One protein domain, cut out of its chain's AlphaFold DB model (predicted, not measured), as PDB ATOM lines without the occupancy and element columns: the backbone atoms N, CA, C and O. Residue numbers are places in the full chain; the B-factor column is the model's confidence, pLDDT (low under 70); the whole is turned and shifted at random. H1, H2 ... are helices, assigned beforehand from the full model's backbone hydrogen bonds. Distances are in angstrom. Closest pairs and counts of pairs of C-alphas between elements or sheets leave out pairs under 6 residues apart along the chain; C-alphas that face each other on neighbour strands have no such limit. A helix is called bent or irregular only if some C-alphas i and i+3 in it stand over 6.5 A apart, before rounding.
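What this domain is: This is residues 14 to 124 of the 422 residues of an uncharacterized protein of Candidatus Magnetomorum sp. HK-1 (UniProt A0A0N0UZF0). Six helices wind round a middle that no helix fills, as a nearly closed ring: the two arms of the bent H2, then H5, H4, H3 and H1 make it, and H6 packs on the beginning of H3, away from H1. The printed part has 111 residues, 93 of them in six named helices, in the order H1, H2, H3, H4, H5, H6 along the chain, with no named strand; the class is all helix. The whole is compact, with a radius of gyration of the C-alphas of 13.9 A, and rounded, spanning 32 by 31 by 31 A.

How they stand to each other: The longest helix, H2, residues 46 to 70, is bent: C-alphas 59 and 62 are 8.8 A apart, though by its hydrogen bonds it was assigned as one helix. Its arms, H2a, residues 46 to 59, and H2b, residues 62 to 70, stand about perpendicular, but only just, at 70.3 degrees. H5, residues 100 to 113, touches both arms at a steep tilt, the same way: H2a at 56 degrees, closest C-alphas Leu 57 and Ala 102, 5.9 A; H2b at 54 degrees, closest C-alphas Thr 65 and Leu 110, 5.8 A. H4, residues 90 to 97, touches residues 46 to 51 of H2a, with the C-alphas of Ala 50 and Lys 97 closest at 5.7 A. H1, residues 19 to 41, is irregular, with C-alphas 32 and 35 8.3 A apart and a kink of 92 degrees near residue 33. Its residues 19 to 24 alone touch H2b, about perpendicular at 80 degrees; the closest C-alphas, of Ala 23 and Gly 70, are 4.9 A apart. H3, residues 73 to 86, touches H1 at a shallow tilt of 16 degrees, the same way; the closest C-alphas, of Ser 38 and Gly 83, are 6.3 A apart. H3 and H4 touch only at the corner, and only just, with 3 pairs of C-alphas within 8 A; the closest are those of Val 84 and Leu 90, 6.2 A. H6, residues 116 to 124, touches residues 73 to 78 of H3, closest C-alphas Ala 77 and His 124, 5.6 A. Among the pairs apart are H1 and H5, and H2a and H3. Each O i to N i+4 pair is within hydrogen-bond range in H2a, H2b, H3, H4, H5 and H6, and 17 of 19 are in H1.

Where its parts are: H1 begins at C-alpha 19 (222.201, 278.516, 145.378) and is 23.2 A long. H2a measures 19.6 A, H2b 12.5 A, H3 19.7 A, H4 10.8 A, H5 19.6 A and H6 12.6 A. H6 ends at C-alpha 124 (219.123, 255.274, 150.840).

The domain as a whole: The two C-alphas farthest apart, of Pro 16 and Pro 88, are 38.5 A apart. The printed part has no cut, and the five links are tight. Mean pLDDT of the printed part is 74.5; 24 residues are under 70, among them 14 to 17 and 37 to 41.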
ATOM      1  N   LEU A  14     228.384 286.705 149.577       49.56
ATOM      2  CA  LEU A  14     227.824 285.484 148.989       49.56
ATOM      3  C   LEU A  14     226.705 285.772 147.975       49.56
ATOM      4  O   LEU A  14     226.312 284.885 147.227       49.56
ATOM      5  N   ARG A  15     226.235 287.024 147.886       52.66
ATOM      6  CA  ARG A  15     225.149 287.459 146.990       52.66
ATOM      7  C   ARG A  15     225.348 287.196 145.484       52.66
ATOM      8  O   ARG A  15     224.329 286.981 144.832       52.66
ATOM      9  N   PRO A  16     226.564 287.251 144.896       57.59
ATOM     10  CA  PRO A  16     226.739 286.981 143.465       57.59
ATOM     11  C   PRO A  16     226.735 285.486 143.128       57.59
ATOM     12  O   PRO A  16     226.670 285.134 141.954       57.59
ATOM     13  N   PHE A  17     226.809 284.611 144.128       62.66
ATOM     14  CA  PHE A  17     226.777 283.172 143.931       62.66
ATOM     15  C   PHE A  17     225.348 282.679 144.136       62.66
ATOM     16  O   PHE A  17     224.741 282.901 145.186       62.66
ATOM     17  N   ASP A  18     224.784 282.033 143.120       71.94
ATOM     18  CA  ASP A  18     223.463 281.435 143.251       71.94
ATOM     19  C   ASP A  18     223.505 280.162 144.120       71.94
ATOM     20  O   ASP A  18     224.557 279.591 144.425       71.94
ATOM     21  N   ALA A  19     222.327 279.714 144.553       66.50
ATOM     22  CA  ALA A  19     222.201 278.516 145.378       66.50
ATOM     23  C   ALA A  19     222.745 277.250 144.685       66.50
ATOM     24  O   ALA A  19     223.157 276.316 145.372       66.50
ATOM     25  N   GLN A  20     222.784 277.214 143.346       65.44
ATOM     26  CA  GLN A  20     223.297 276.071 142.588       65.44
ATOM     27  C   GLN A  20     224.822 275.991 142.662       65.44
ATOM     28  O   GLN A  20     225.366 274.899 142.819       65.44
ATOM     29  N   PHE A  21     225.516 277.129 142.628       73.31
ATOM     30  CA  PHE A  21     226.961 277.194 142.819       73.31
ATOM     31  C   PHE A  21     227.374 276.665 144.198       73.31
ATOM     32  O   PHE A  21     228.242 275.794 144.294       73.31
ATOM     33  N   PHE A  22     226.710 277.123 145.266       70.25
ATOM     34  CA  PHE A  22     226.977 276.616 146.617       70.25
ATOM     35  C   PHE A  22     226.659 275.135 146.745       70.25
ATOM     36  O   PHE A  22     227.467 274.390 147.290       70.25
ATOM     37  N   ALA A  23     225.531 274.690 146.200       67.38
ATOM     38  CA  ALA A  23     225.189 273.280 146.195       67.38
ATOM     39  C   ALA A  23     226.228 272.427 145.447       67.38
ATOM     40  O   ALA A  23     226.591 271.354 145.917       67.38
ATOM     41  N   GLY A  24     226.773 272.918 144.331       69.31
ATOM     42  CA  GLY A  24     227.854 272.265 143.593       69.31
ATOM     43  C   GLY A  24     229.137 272.126 144.415       69.31
ATOM     44  O   GLY A  24     229.711 271.036 144.472       69.31
ATOM     45  N   ILE A  25     229.553 273.196 145.102       72.31
ATOM     46  CA  ILE A  25     230.700 273.159 146.024       72.31
ATOM     47  C   ILE A  25     230.430 272.181 147.162       72.31
ATOM     48  O   ILE A  25     231.260 271.317 147.427       72.31
ATOM     49  N   VAL A  26     229.269 272.283 147.809       70.62
ATOM     50  CA  VAL A  26     228.893 271.419 148.929       70.62
ATOM     51  C   VAL A  26     228.865 269.959 148.482       70.62
ATOM     52  O   VAL A  26     229.493 269.137 149.130       70.62
ATOM     53  N   ASN A  27     228.271 269.627 147.336       69.62
ATOM     54  CA  ASN A  27     228.254 268.263 146.802       69.62
ATOM     55  C   ASN A  27     229.664 267.731 146.494       69.62
ATOM     56  O   ASN A  27     229.971 266.576 146.799       69.62
ATOM     57  N   ALA A  28     230.536 268.554 145.903       71.81
ATOM     58  CA  ALA A  28     231.918 268.172 145.609       71.81
ATOM     59  C   ALA A  28     232.747 267.972 146.889       71.81
ATOM     60  O   ALA A  28     233.528 267.023 146.980       71.81
ATOM     61  N   SER A  29     232.544 268.840 147.879       71.81
ATOM     62  CA  SER A  29     233.169 268.780 149.199       71.81
ATOM     63  C   SER A  29     232.677 267.581 150.004       71.81
ATOM     64  O   SER A  29     233.493 266.828 150.521       71.81
ATOM     65  N   ILE A  30     231.366 267.335 150.034       69.94
ATOM     66  CA  ILE A  30     230.741 266.174 150.674       69.94
ATOM     67  C   ILE A  30     231.365 264.879 150.158       69.94
ATOM     68  O   ILE A  30     231.828 264.070 150.951       69.94
ATOM     69  N   ARG A  31     231.450 264.702 148.832       68.06
ATOM     70  CA  ARG A  31     231.984 263.467 148.231       68.06
ATOM     71  C   ARG A  31     233.460 263.227 148.544       68.06
ATOM     72  O   ARG A  31     233.893 262.081 148.540       68.06
ATOM     73  N   LYS A  32     234.239 264.293 148.746       72.38
ATOM     74  CA  LYS A  32     235.683 264.207 149.009       72.38
ATOM     75  C   LYS A  32     236.032 264.154 150.492       72.38
ATOM     76  O   LYS A  32     237.137 263.745 150.822       72.38
ATOM     77  N   MET A  33     235.131 264.600 151.364       68.75
ATOM     78  CA  MET A  33     235.427 264.847 152.773       68.75
ATOM     79  C   MET A  33     234.494 264.097 153.718       68.75
ATOM     80  O   MET A  33     234.388 264.503 154.869       68.75
ATOM     81  N   THR A  34     233.816 263.030 153.291       65.25
ATOM     82  CA  THR A  34     232.880 262.288 154.155       65.25
ATOM     83  C   THR A  34     233.504 261.922 155.510       65.25
ATOM     84  O   THR A  34     232.881 262.118 156.555       65.25
ATOM     85  N   ASP A  35     234.778 261.516 155.519       66.19
ATOM     86  CA  ASP A  35     235.522 261.220 156.748       66.19
ATOM     87  C   ASP A  35     235.841 262.467 157.579       66.19
ATOM     88  O   ASP A  35     235.641 262.463 158.791       66.19
ATOM     89  N   SER A  36     236.273 263.566 156.953       71.75
ATOM     90  CA  SER A  36     236.558 264.821 157.662       71.75
ATOM     91  C   SER A  36     235.293 265.491 158.200       71.75
ATOM     92  O   SER A  36     235.324 266.059 159.284       71.75
ATOM     93  N   ILE A  37     234.175 265.398 157.476       66.38
ATOM     94  CA  ILE A  37     232.857 265.873 157.913       66.38
ATOM     95  C   ILE A  37     232.371 265.025 159.085       66.38
ATOM     96  O   ILE A  37     231.921 265.587 160.075       66.38
ATOM     97  N   SER A  38     232.525 263.698 159.024       60.16
ATOM     98  CA  SER A  38     232.207 262.818 160.158       60.16
ATOM     99  C   SER A  38     232.999 263.218 161.407       60.16
ATOM    100  O   SER A  38     232.441 263.320 162.493       60.16
ATOM    101  N   LEU A  39     234.294 263.500 161.241       66.50
ATOM    102  CA  LEU A  39     235.187 263.891 162.331       66.50
ATOM    103  C   LEU A  39     234.869 265.295 162.867       66.50
ATOM    104  O   LEU A  39     234.954 265.512 164.071       66.50
ATOM    105  N   LEU A  40     234.455 266.223 162.001       69.12
ATOM    106  CA  LEU A  40     233.961 267.542 162.399       69.12
ATOM    107  C   LEU A  40     232.670 267.408 163.214       69.12
ATOM    108  O   LEU A  40     232.596 267.945 164.311       69.12
ATOM    109  N   ILE A  41     231.695 266.640 162.716       67.88
ATOM    110  CA  ILE A  41     230.414 266.372 163.389       67.88
ATOM    111  C   ILE A  41     230.636 265.780 164.787       67.88
ATOM    112  O   ILE A  41     229.922 266.146 165.713       67.88
ATOM    113  N   ALA A  42     231.659 264.940 164.963       70.56
ATOM    114  CA  ALA A  42     232.031 264.366 166.259       70.56
ATOM    115  C   ALA A  42     232.395 265.401 167.336       70.56
ATOM    116  O   ALA A  42     232.313 265.096 168.523       70.56
ATOM    117  N   HIS A  43     232.858 266.583 166.922       77.94
ATOM    118  CA  HIS A  43     233.346 267.644 167.805       77.94
ATOM    119  C   HIS A  43     232.387 268.834 167.894       77.94
ATOM    120  O   HIS A  43     232.689 269.798 168.596       77.94
ATOM    121  N   LEU A  44     231.267 268.803 167.171       79.88
ATOM    122  CA  LEU A  44     230.262 269.853 167.264       79.88
ATOM    123  C   LEU A  44     229.410 269.647 168.519       79.88
ATOM    124  O   LEU A  44     229.009 268.524 168.825       79.88
ATOM    125  N   ASP A  45     229.104 270.742 169.214       82.56
ATOM    126  CA  ASP A  45     228.048 270.734 170.217       82.56
ATOM    127  C   ASP A  45     226.696 270.646 169.498       82.56
ATOM    128  O   ASP A  45     226.370 271.459 168.628       82.56
ATOM    129  N   MET A  46     225.920 269.616 169.822       77.81
ATOM    130  CA  MET A  46     224.632 269.381 169.178       77.81
ATOM    131  C   MET A  46     223.577 270.407 169.583       77.81
ATOM    132  O   MET A  46     222.634 270.600 168.819       77.81
ATOM    133  N   ASP A  47     223.724 271.060 170.741       76.38
ATOM    134  CA  ASP A  47     222.893 272.212 171.106       76.38
ATOM    135  C   ASP A  47     223.111 273.365 170.126       76.38
ATOM    136  O   ASP A  47     222.163 273.802 169.471       76.38
ATOM    137  N   ASP A  48     224.366 273.767 169.931       82.19
ATOM    138  CA  ASP A  48     224.729 274.876 169.042       82.19
ATOM    139  C   ASP A  48     224.345 274.594 167.582       82.19
ATOM    140  O   ASP A  48     223.885 275.480 166.852       82.19
ATOM    141  N   VAL A  49     224.514 273.344 167.132       79.06
ATOM    142  CA  VAL A  49     224.107 272.929 165.784       79.06
ATOM    143  C   VAL A  49     222.590 272.988 165.637       79.06
ATOM    144  O   VAL A  49     222.104 273.523 164.638       79.06
ATOM    145  N   ALA A  50     221.833 272.468 166.604       77.00
ATOM    146  CA  ALA A  50     220.377 272.503 166.548       77.00
ATOM    147  C   ALA A  50     219.843 273.941 166.597       77.00
ATOM    148  O   ALA A  50     218.986 274.288 165.788       77.00
ATOM    149  N   GLU A  51     220.387 274.800 167.463       81.00
ATOM    150  CA  GLU A  51     220.026 276.221 167.537       81.00
ATOM    151  C   GLU A  51     220.330 276.954 166.223       81.00
ATOM    152  O   GLU A  51     219.494 277.705 165.708       81.00
ATOM    153  N   SER A  52     221.489 276.678 165.619       82.62
ATOM    154  CA  SER A  52     221.866 277.238 164.318       82.62
ATOM    155  C   SER A  52     220.911 276.793 163.210       82.62
ATOM    156  O   SER A  52     220.474 277.611 162.398       82.62
ATOM    157  N   ILE A  53     220.552 275.505 163.174       78.19
ATOM    158  CA  ILE A  53     219.588 274.985 162.201       78.19
ATOM    159  C   ILE A  53     218.205 275.598 162.446       78.19
ATOM    160  O   ILE A  53     217.571 276.017 161.484       78.19
ATOM    161  N   ASN A  54     217.752 275.723 163.693       80.88
ATOM    162  CA  ASN A  54     216.467 276.348 164.024       80.88
ATOM    163  C   ASN A  54     216.412 277.799 163.564       80.88
ATOM    164  O   ASN A  54     215.461 278.204 162.896       80.88
ATOM    165  N   THR A  55     217.464 278.563 163.846       83.88
ATOM    166  CA  THR A  55     217.590 279.948 163.384       83.88
ATOM    167  C   THR A  55     217.509 280.014 161.857       83.88
ATOM    168  O   THR A  55     216.751 280.811 161.305       83.88
ATOM    169  N   LEU A  56     218.209 279.120 161.148       79.06
ATOM    170  CA  LEU A  56     218.134 279.033 159.688       79.06
ATOM    171  C   LEU A  56     216.740 278.639 159.181       79.06
ATOM    172  O   LEU A  56     216.280 279.209 158.189       79.06
ATOM    173  N   LEU A  57     216.063 277.699 159.840       79.00
ATOM    174  CA  LEU A  57     214.711 277.269 159.489       79.00
ATOM    175  C   LEU A  57     213.697 278.404 159.671       79.00
ATOM    176  O   LEU A  57     212.843 278.578 158.809       79.00
ATOM    177  N   HIS A  58     213.801 279.203 160.735       82.12
ATOM    178  CA  HIS A  58     212.870 280.306 160.988       82.12
ATOM    179  C   HIS A  58     213.154 281.542 160.142       82.12
ATOM    180  O   HIS A  58     212.243 282.110 159.542       82.12
ATOM    181  N   GLU A  59     214.409 281.976 160.092       86.69
ATOM    182  CA  GLU A  59     214.765 283.245 159.458       86.69
ATOM    183  C   GLU A  59     214.975 283.099 157.948       86.69
ATOM    184  O   GLU A  59     214.806 284.060 157.196       86.69
ATOM    185  N   ASN A  60     215.349 281.903 157.484       84.88
ATOM    186  CA  ASN A  60     215.825 281.674 156.121       84.88
ATOM    187  C   ASN A  60     215.262 280.385 155.484       84.88
ATOM    188  O   ASN A  60     215.916 279.793 154.621       84.88
ATOM    189  N   ALA A  61     214.030 279.983 155.833       77.69
ATOM    190  CA  ALA A  61     213.356 278.771 155.334       77.69
ATOM    191  C   ALA A  61     213.465 278.576 153.808       77.69
ATOM    192  O   ALA A  61     213.686 277.471 153.301       77.69
ATOM    193  N   GLU A  62     213.331 279.664 153.042       77.38
ATOM    194  CA  GLU A  62     213.426 279.615 151.584       77.38
ATOM    195  C   GLU A  62     214.849 279.297 151.107       77.38
ATOM    196  O   GLU A  62     215.029 278.490 150.193       77.38
ATOM    197  N   GLN A  63     215.869 279.901 151.724       77.75
ATOM    198  CA  GLN A  63     217.266 279.634 151.383       77.75
ATOM    199  C   GLN A  63     217.661 278.218 151.785       77.75
ATOM    200  O   GLN A  63     218.298 277.529 150.993       77.75
ATOM    201  N   PHE A  64     217.216 277.760 152.959       78.69
ATOM    202  CA  PHE A  64     217.391 276.379 153.394       78.69
ATOM    203  C   PHE A  64     216.768 275.405 152.386       78.69
ATOM    204  O   PHE A  64     217.426 274.479 151.923       78.69
ATOM    205  N   THR A  65     215.537 275.671 151.942       75.94
ATOM    206  CA  THR A  65     214.872 274.863 150.913       75.94
ATOM    207  C   THR A  65     215.659 274.861 149.599       75.94
ATOM    208  O   THR A  65     215.850 273.808 148.995       75.94
ATOM    209  N   ARG A  66     216.136 276.023 149.131       79.38
ATOM    210  CA  ARG A  66     216.951 276.125 147.904       79.38
ATOM    211  C   ARG A  66     218.271 275.365 148.031       79.38
ATOM    212  O   ARG A  66     218.670 274.714 147.071       79.38
ATOM    213  N   LEU A  67     218.914 275.426 149.198       79.88
ATOM    214  CA  LEU A  67     220.120 274.661 149.499       79.88
ATOM    215  C   LEU A  67     219.824 273.163 149.407       79.88
ATOM    216  O   LEU A  67     220.470 272.470 148.630       79.88
ATOM    217  N   MET A  68     218.797 272.690 150.120       79.12
ATOM    218  CA  MET A  68     218.380 271.284 150.127       79.12
ATOM    219  C   MET A  68     218.018 270.766 148.730       79.12
ATOM    220  O   MET A  68     218.364 269.639 148.394       79.12
ATOM    221  N   LEU A  69     217.383 271.591 147.887       78.75
ATOM    222  CA  LEU A  69     217.087 271.246 146.490       78.75
ATOM    223  C   LEU A  69     218.338 271.094 145.617       78.75
ATOM    224  O   LEU A  69     218.279 270.408 144.600       78.75
ATOM    225  N   GLY A  70     219.439 271.754 145.976       80.81
ATOM    226  CA  GLY A  70     220.703 271.641 145.255       80.81
ATOM    227  C   GLY A  70     221.567 270.458 145.704       80.81
ATOM    228  O   GLY A  70     222.476 270.055 144.974       80.81
ATOM    229  N   LEU A  71     221.317 269.898 146.889       81.19
ATOM    230  CA  LEU A  71     222.098 268.776 147.407       81.19
ATOM    231  C   LEU A  71     221.792 267.483 146.643       81.19
ATOM    232  O   LEU A  71     220.647 267.190 146.304       81.19
ATOM    233  N   ASP A  72     222.834 266.689 146.393       81.19
ATOM    234  CA  ASP A  72     222.700 265.349 145.827       81.19
ATOM    235  C   ASP A  72     222.021 264.427 146.861       81.19
ATOM    236  O   ASP A  72     222.596 264.185 147.929       81.19
ATOM    237  N   PRO A  73     220.815 263.895 146.585       76.50
ATOM    238  CA  PRO A  73     220.031 263.192 147.603       76.50
ATOM    239  C   PRO A  73     220.711 261.917 148.103       76.50
ATOM    240  O   PRO A  73     220.590 261.563 149.274       76.50
ATOM    241  N   LYS A  74     221.464 261.239 147.225       76.06
ATOM    242  CA  LYS A  74     222.212 260.027 147.564       76.06
ATOM    243  C   LYS A  74     223.402 260.354 148.461       76.06
ATOM    244  O   LYS A  74     223.633 259.651 149.438       76.06
ATOM    245  N   ALA A  75     224.146 261.415 148.151       75.44
ATOM    246  CA  ALA A  75     225.246 261.872 148.989       75.44
ATOM    247  C   ALA A  75     224.749 262.297 150.377       75.44
ATOM    248  O   ALA A  75     225.344 261.910 151.379       75.44
ATOM    249  N   LEU A  76     223.630 263.026 150.440       77.12
ATOM    250  CA  LEU A  76     223.022 263.439 151.701       77.12
ATOM    251  C   LEU A  76     222.556 262.235 152.532       77.12
ATOM    252  O   LEU A  76     222.873 262.155 153.716       77.12
ATOM    253  N   ALA A  77     221.869 261.270 151.918       73.00
ATOM    254  CA  ALA A  77     221.444 260.058 152.610       73.00
ATOM    255  C   ALA A  77     222.635 259.223 153.114       73.00
ATOM    256  O   ALA A  77     222.604 258.735 154.240       73.00
ATOM    257  N   ASN A  78     223.716 259.118 152.331       74.88
ATOM    258  CA  ASN A  78     224.944 258.451 152.766       74.88
ATOM    259  C   ASN A  78     225.572 259.141 153.985       74.88
ATOM    260  O   ASN A  78     225.929 258.453 154.936       74.88
ATOM    261  N   ILE A  79     225.658 260.477 153.992       74.81
ATOM    262  CA  ILE A  79     226.149 261.226 155.159       74.81
ATOM    263  C   ILE A  79     225.284 260.947 156.381       74.81
ATOM    264  O   ILE A  79     225.817 260.747 157.466       74.81
ATOM    265  N   ILE A  80     223.961 260.945 156.222       75.06
ATOM    266  CA  ILE A  80     223.046 260.721 157.341       75.06
ATOM    267  C   ILE A  80     223.221 259.309 157.892       75.06
ATOM    268  O   ILE A  80     223.366 259.150 159.099       75.06
ATOM    269  N   ASN A  81     223.284 258.296 157.029       74.31
ATOM    270  CA  ASN A  81     223.515 256.920 157.458       74.31
ATOM    271  C   ASN A  81     224.861 256.748 158.158       74.31
ATOM    272  O   ASN A  81     224.912 256.181 159.245       74.31
ATOM    273  N   GLU A  82     225.947 257.244 157.559       76.69
ATOM    274  CA  GLU A  82     227.278 257.170 158.163       76.69
ATOM    275  C   GLU A  82     227.335 257.947 159.476       76.69
ATOM    276  O   GLU A  82     227.904 257.463 160.451       76.69
ATOM    277  N   GLY A  83     226.713 259.126 159.523       72.75
ATOM    278  CA  GLY A  83     226.608 259.955 160.714       72.75
ATOM    279  C   GLY A  83     225.868 259.236 161.833       72.75
ATOM    280  O   GLY A  83     226.332 259.244 162.965       72.75
ATOM    281  N   VAL A  84     224.774 258.542 161.530       72.50
ATOM    282  CA  VAL A  84     224.022 257.772 162.529       72.50
ATOM    283  C   VAL A  84     224.768 256.525 162.963       72.50
ATOM    284  O   VAL A  84     224.780 256.197 164.146       72.50
ATOM    285  N   GLN A  85     225.407 255.827 162.029       74.38
ATOM    286  CA  GLN A  85     226.172 254.631 162.340       74.38
ATOM    287  C   GLN A  85     227.384 254.963 163.220       74.38
ATOM    288  O   GLN A  85     227.659 254.247 164.181       74.38
ATOM    289  N   LYS A  86     228.098 256.052 162.907       77.31
ATOM    290  CA  LYS A  86     229.250 256.533 163.683       77.31
ATOM    291  C   LYS A  86     228.813 257.205 164.991       77.31
ATOM    292  O   LYS A  86     229.513 257.080 165.992       77.31
ATOM    293  N   TYR A  87     227.653 257.864 165.004       77.75
ATOM    294  CA  TYR A  87     227.120 258.616 166.145       77.75
ATOM    295  C   TYR A  87     225.622 258.312 166.358       77.75
ATOM    296  O   TYR A  87     224.761 259.107 165.972       77.75
ATOM    297  N   PRO A  88     225.271 257.199 167.034       69.25
ATOM    298  CA  PRO A  88     223.878 256.755 167.204       69.25
ATOM    299  C   PRO A  88     222.949 257.747 167.929       69.25
ATOM    300  O   PRO A  88     221.728 257.618 167.855       69.25
ATOM    301  N   GLY A  89     223.511 258.740 168.628       68.75
ATOM    302  CA  GLY A  89     222.773 259.821 169.289       68.75
ATOM    303  C   GLY A  89     222.577 261.081 168.440       68.75
ATOM    304  O   GLY A  89     221.790 261.934 168.833       68.75
ATOM    305  N   LEU A  90     223.246 261.203 167.288       72.19
ATOM    306  CA  LEU A  90     223.270 262.427 166.482       72.19
ATOM    307  C   LEU A  90     221.874 262.824 166.004       72.19
ATOM    308  O   LEU A  90     221.415 263.929 166.272       72.19
ATOM    309  N   LEU A  91     221.176 261.907 165.328       67.94
ATOM    310  CA  LEU A  91     219.817 262.185 164.868       67.94
ATOM    311  C   LEU A  91     218.839 262.319 166.027       67.94
ATOM    312  O   LEU A  91     217.970 263.171 165.956       67.94
ATOM    313  N   ASN A  92     218.970 261.535 167.099       65.44
ATOM    314  CA  ASN A  92     218.057 261.676 168.234       65.44
ATOM    315  C   ASN A  92     218.210 263.052 168.894       65.44
ATOM    316  O   ASN A  92     217.200 263.709 169.123       65.44
ATOM    317  N   GLY A  93     219.449 263.508 169.111       72.38
ATOM    318  CA  GLY A  93     219.750 264.815 169.688       72.38
ATOM    319  C   GLY A  93     219.348 265.973 168.778       72.38
ATOM    320  O   GLY A  93     218.761 266.939 169.256       72.38
ATOM    321  N   LEU A  94     219.587 265.859 167.465       71.44
ATOM    322  CA  LEU A  94     219.107 266.849 166.499       71.44
ATOM    323  C   LEU A  94     217.585 266.878 166.469       71.44
ATOM    324  O   LEU A  94     216.994 267.930 166.659       71.44
ATOM    325  N   VAL A  95     216.931 265.734 166.275       69.44
ATOM    326  CA  VAL A  95     215.473 265.700 166.196       69.44
ATOM    327  C   VAL A  95     214.867 266.216 167.502       69.44
ATOM    328  O   VAL A  95     213.971 267.029 167.422       69.44
ATOM    329  N   GLU A  96     215.376 265.866 168.689       75.00
ATOM    330  CA  GLU A  96     214.862 266.403 169.968       75.00
ATOM    331  C   GLU A  96     214.958 267.930 170.097       75.00
ATOM    332  O   GLU A  96     214.086 268.535 170.721       75.00
ATOM    333  N   LYS A  97     215.989 268.551 169.516       80.69
ATOM    334  CA  LYS A  97     216.290 269.982 169.689       80.69
ATOM    335  C   LYS A  97     215.828 270.860 168.530       80.69
ATOM    336  O   LYS A  97     215.765 272.078 168.678       80.69
ATOM    337  N   LEU A  98     215.514 270.278 167.375       79.94
ATOM    338  CA  LEU A  98     215.035 271.038 166.226       79.94
ATOM    339  C   LEU A  98     213.612 271.573 166.471       79.94
ATOM    340  O   LEU A  98     212.778 270.898 167.071       79.94
ATOM    341  N   ASP A  99     213.293 272.770 165.971       81.75
ATOM    342  CA  ASP A  99     211.907 273.212 165.823       81.75
ATOM    343  C   ASP A  99     211.288 272.347 164.732       81.75
ATOM    344  O   ASP A  99     211.423 272.569 163.524       81.75
ATOM    345  N   HIS A 100     210.619 271.300 165.186       77.00
ATOM    346  CA  HIS A 100     210.065 270.298 164.310       77.00
ATOM    347  C   HIS A 100     208.951 270.878 163.436       77.00
ATOM    348  O   HIS A 100     208.751 270.388 162.332       77.00
ATOM    349  N   LYS A 101     208.223 271.914 163.881       78.44
ATOM    350  CA  LYS A 101     207.179 272.530 163.056       78.44
ATOM    351  C   LYS A 101     207.819 273.234 161.863       78.44
ATOM    352  O   LYS A 101     207.430 272.962 160.730       78.44
ATOM    353  N   ALA A 102     208.828 274.069 162.104       80.06
ATOM    354  CA  ALA A 102     209.558 274.765 161.044       80.06
ATOM    355  C   ALA A 102     210.289 273.788 160.109       80.06
ATOM    356  O   ALA A 102     210.285 273.955 158.884       80.06
ATOM    357  N   LEU A 103     210.869 272.725 160.678       78.44
ATOM    358  CA  LEU A 103     211.472 271.632 159.925       78.44
ATOM    359  C   LEU A 103     210.435 270.965 159.014       78.44
ATOM    360  O   LEU A 103     210.674 270.829 157.816       78.44
ATOM    361  N   MET A 104     209.270 270.593 159.550       76.31
ATOM    362  CA  MET A 104     208.210 269.929 158.789       76.31
ATOM    363  C   MET A 104     207.600 270.818 157.712       76.31
ATOM    364  O   MET A 104     207.328 270.330 156.619       76.31
ATOM    365  N   GLU A 105     207.419 272.113 157.965       78.38
ATOM    366  CA  GLU A 105     206.963 273.063 156.947       78.38
ATOM    367  C   GLU A 105     207.994 273.184 155.815       78.38
ATOM    368  O   GLU A 105     207.634 273.139 154.636       78.38
ATOM    369  N   SER A 106     209.283 273.240 156.159       77.81
ATOM    370  CA  SER A 106     210.375 273.289 155.183       77.81
ATOM    371  C   SER A 106     210.459 272.007 154.360       77.81
ATOM    372  O   SER A 106     210.572 272.075 153.135       77.81
ATOM    373  N   PHE A 107     210.334 270.839 155.001       77.50
ATOM    374  CA  PHE A 107     210.185 269.570 154.297       77.50
ATOM    375  C   PHE A 107     208.957 269.618 153.394       77.50
ATOM    376  O   PHE A 107     209.098 269.460 152.193       77.50
ATOM    377  N   HIS A 108     207.769 269.939 153.891       78.38
ATOM    378  CA  HIS A 108     206.564 269.977 153.063       78.38
ATOM    379  C   HIS A 108     206.729 270.847 151.795       78.38
ATOM    380  O   HIS A 108     206.379 270.417 150.692       78.38
ATOM    381  N   VAL A 109     207.351 272.027 151.906       81.44
ATOM    382  CA  VAL A 109     207.679 272.884 150.748       81.44
ATOM    383  C   VAL A 109     208.694 272.223 149.811       81.44
ATOM    384  O   VAL A 109     208.505 272.244 148.590       81.44
ATOM    385  N   LEU A 110     209.763 271.641 150.360       77.94
ATOM    386  CA  LEU A 110     210.791 270.913 149.613       77.94
ATOM    387  C   LEU A 110     210.175 269.778 148.786       77.94
ATOM    388  O   LEU A 110     210.484 269.618 147.607       77.94
ATOM    389  N   LEU A 111     209.251 269.045 149.390       76.06
ATOM    390  CA  LEU A 111     208.605 267.869 148.823       76.06
ATOM    391  C   LEU A 111     207.592 268.214 147.750       76.06
ATOM    392  O   LEU A 111     207.560 267.577 146.702       76.06
ATOM    393  N   LYS A 112     206.834 269.290 147.957       77.81
ATOM    394  CA  LYS A 112     205.959 269.842 146.925       77.81
ATOM    395  C   LYS A 112     206.746 270.283 145.688       77.81
ATOM    396  O   LYS A 112     206.245 270.169 144.573       77.81
ATOM    397  N   LYS A 113     207.968 270.796 145.875       81.31
ATOM    398  CA  LYS A 113     208.849 271.226 144.778       81.31
ATOM    399  C   LYS A 113     209.613 270.072 144.129       81.31
ATOM    400  O   LYS A 113     209.934 270.167 142.949       81.31
ATOM    401  N   ASN A 114     209.922 269.014 144.877       78.44
ATOM    402  CA  ASN A 114     210.704 267.883 144.388       78.44
ATOM    403  C   ASN A 114     210.243 266.545 145.012       78.44
ATOM    404  O   ASN A 114     210.932 266.006 145.880       78.44
ATOM    405  N   PRO A 115     209.103 265.980 144.565       76.81
ATOM    406  CA  PRO A 115     208.528 264.747 145.119       76.81
ATOM    407  C   PRO A 115     209.495 263.557 145.163       76.81
ATOM    408  O   PRO A 115     209.563 262.830 146.150       76.81
ATOM    409  N   GLN A 116     210.306 263.391 144.113       77.19
ATOM    410  CA  GLN A 116     211.267 262.287 144.001       77.19
ATOM    411  C   GLN A 116     212.441 262.387 144.989       77.19
ATOM    412  O   GLN A 116     213.203 261.435 145.142       77.19
ATOM    413  N   LEU A 117     212.605 263.526 145.675       77.88
ATOM    414  CA  LEU A 117     213.619 263.665 146.712       77.88
ATOM    415  C   LEU A 117     213.372 262.657 147.838       77.88
ATOM    416  O   LEU A 117     214.325 262.024 148.275       77.88
ATOM    417  N   ILE A 118     212.114 262.450 148.252       73.50
ATOM    418  CA  ILE A 118     211.768 261.459 149.285       73.50
ATOM    419  C   ILE A 118     212.141 260.067 148.834       73.50
ATOM    420  O   ILE A 118     212.771 259.342 149.594       73.50
ATOM    421  N   SER A 119     211.742 259.670 147.626       70.50
ATOM    422  CA  SER A 119     211.981 258.302 147.181       70.50
ATOM    423  C   SER A 119     213.477 258.013 147.108       70.50
ATOM    424  O   SER A 119     213.919 256.969 147.578       70.50
ATOM    425  N   LEU A 120     214.282 258.963 146.626       74.56
ATOM    426  CA  LEU A 120     215.740 258.853 146.650       74.56
ATOM    427  C   LEU A 120     216.293 258.824 148.076       74.56
ATOM    428  O   LEU A 120     217.162 258.008 148.376       74.56
ATOM    429  N   PHE A 121     215.788 259.688 148.953       73.69
ATOM    430  CA  PHE A 121     216.250 259.788 150.328       73.69
ATOM    431  C   PHE A 121     215.939 258.516 151.114       73.69
ATOM    432  O   PHE A 121     216.843 257.922 151.681       73.69
ATOM    433  N   VAL A 122     214.699 258.031 151.071       71.69
ATOM    434  CA  VAL A 122     214.250 256.828 151.786       71.69
ATOM    435  C   VAL A 122     214.818 255.551 151.183       71.69
ATOM    436  O   VAL A 122     215.111 254.618 151.921       71.69
ATOM    437  N   LYS A 123     215.065 255.504 149.867       74.75
ATOM    438  CA  LYS A 123     215.784 254.377 149.248       74.75
ATOM    439  C   LYS A 123     217.182 254.195 149.833       74.75
ATOM    440  O   LYS A 123     217.715 253.085 149.814       74.75
ATOM    441  N   HIS A 124     217.787 255.287 150.283       74.69
ATOM    442  CA  HIS A 124     219.123 255.274 150.840       74.69
ATOM    443  C   HIS A 124     219.126 255.316 152.366       74.69
ATOM    444  O   HIS A 124     220.036 254.731 152.930       74.69
TER     445      HIS A 124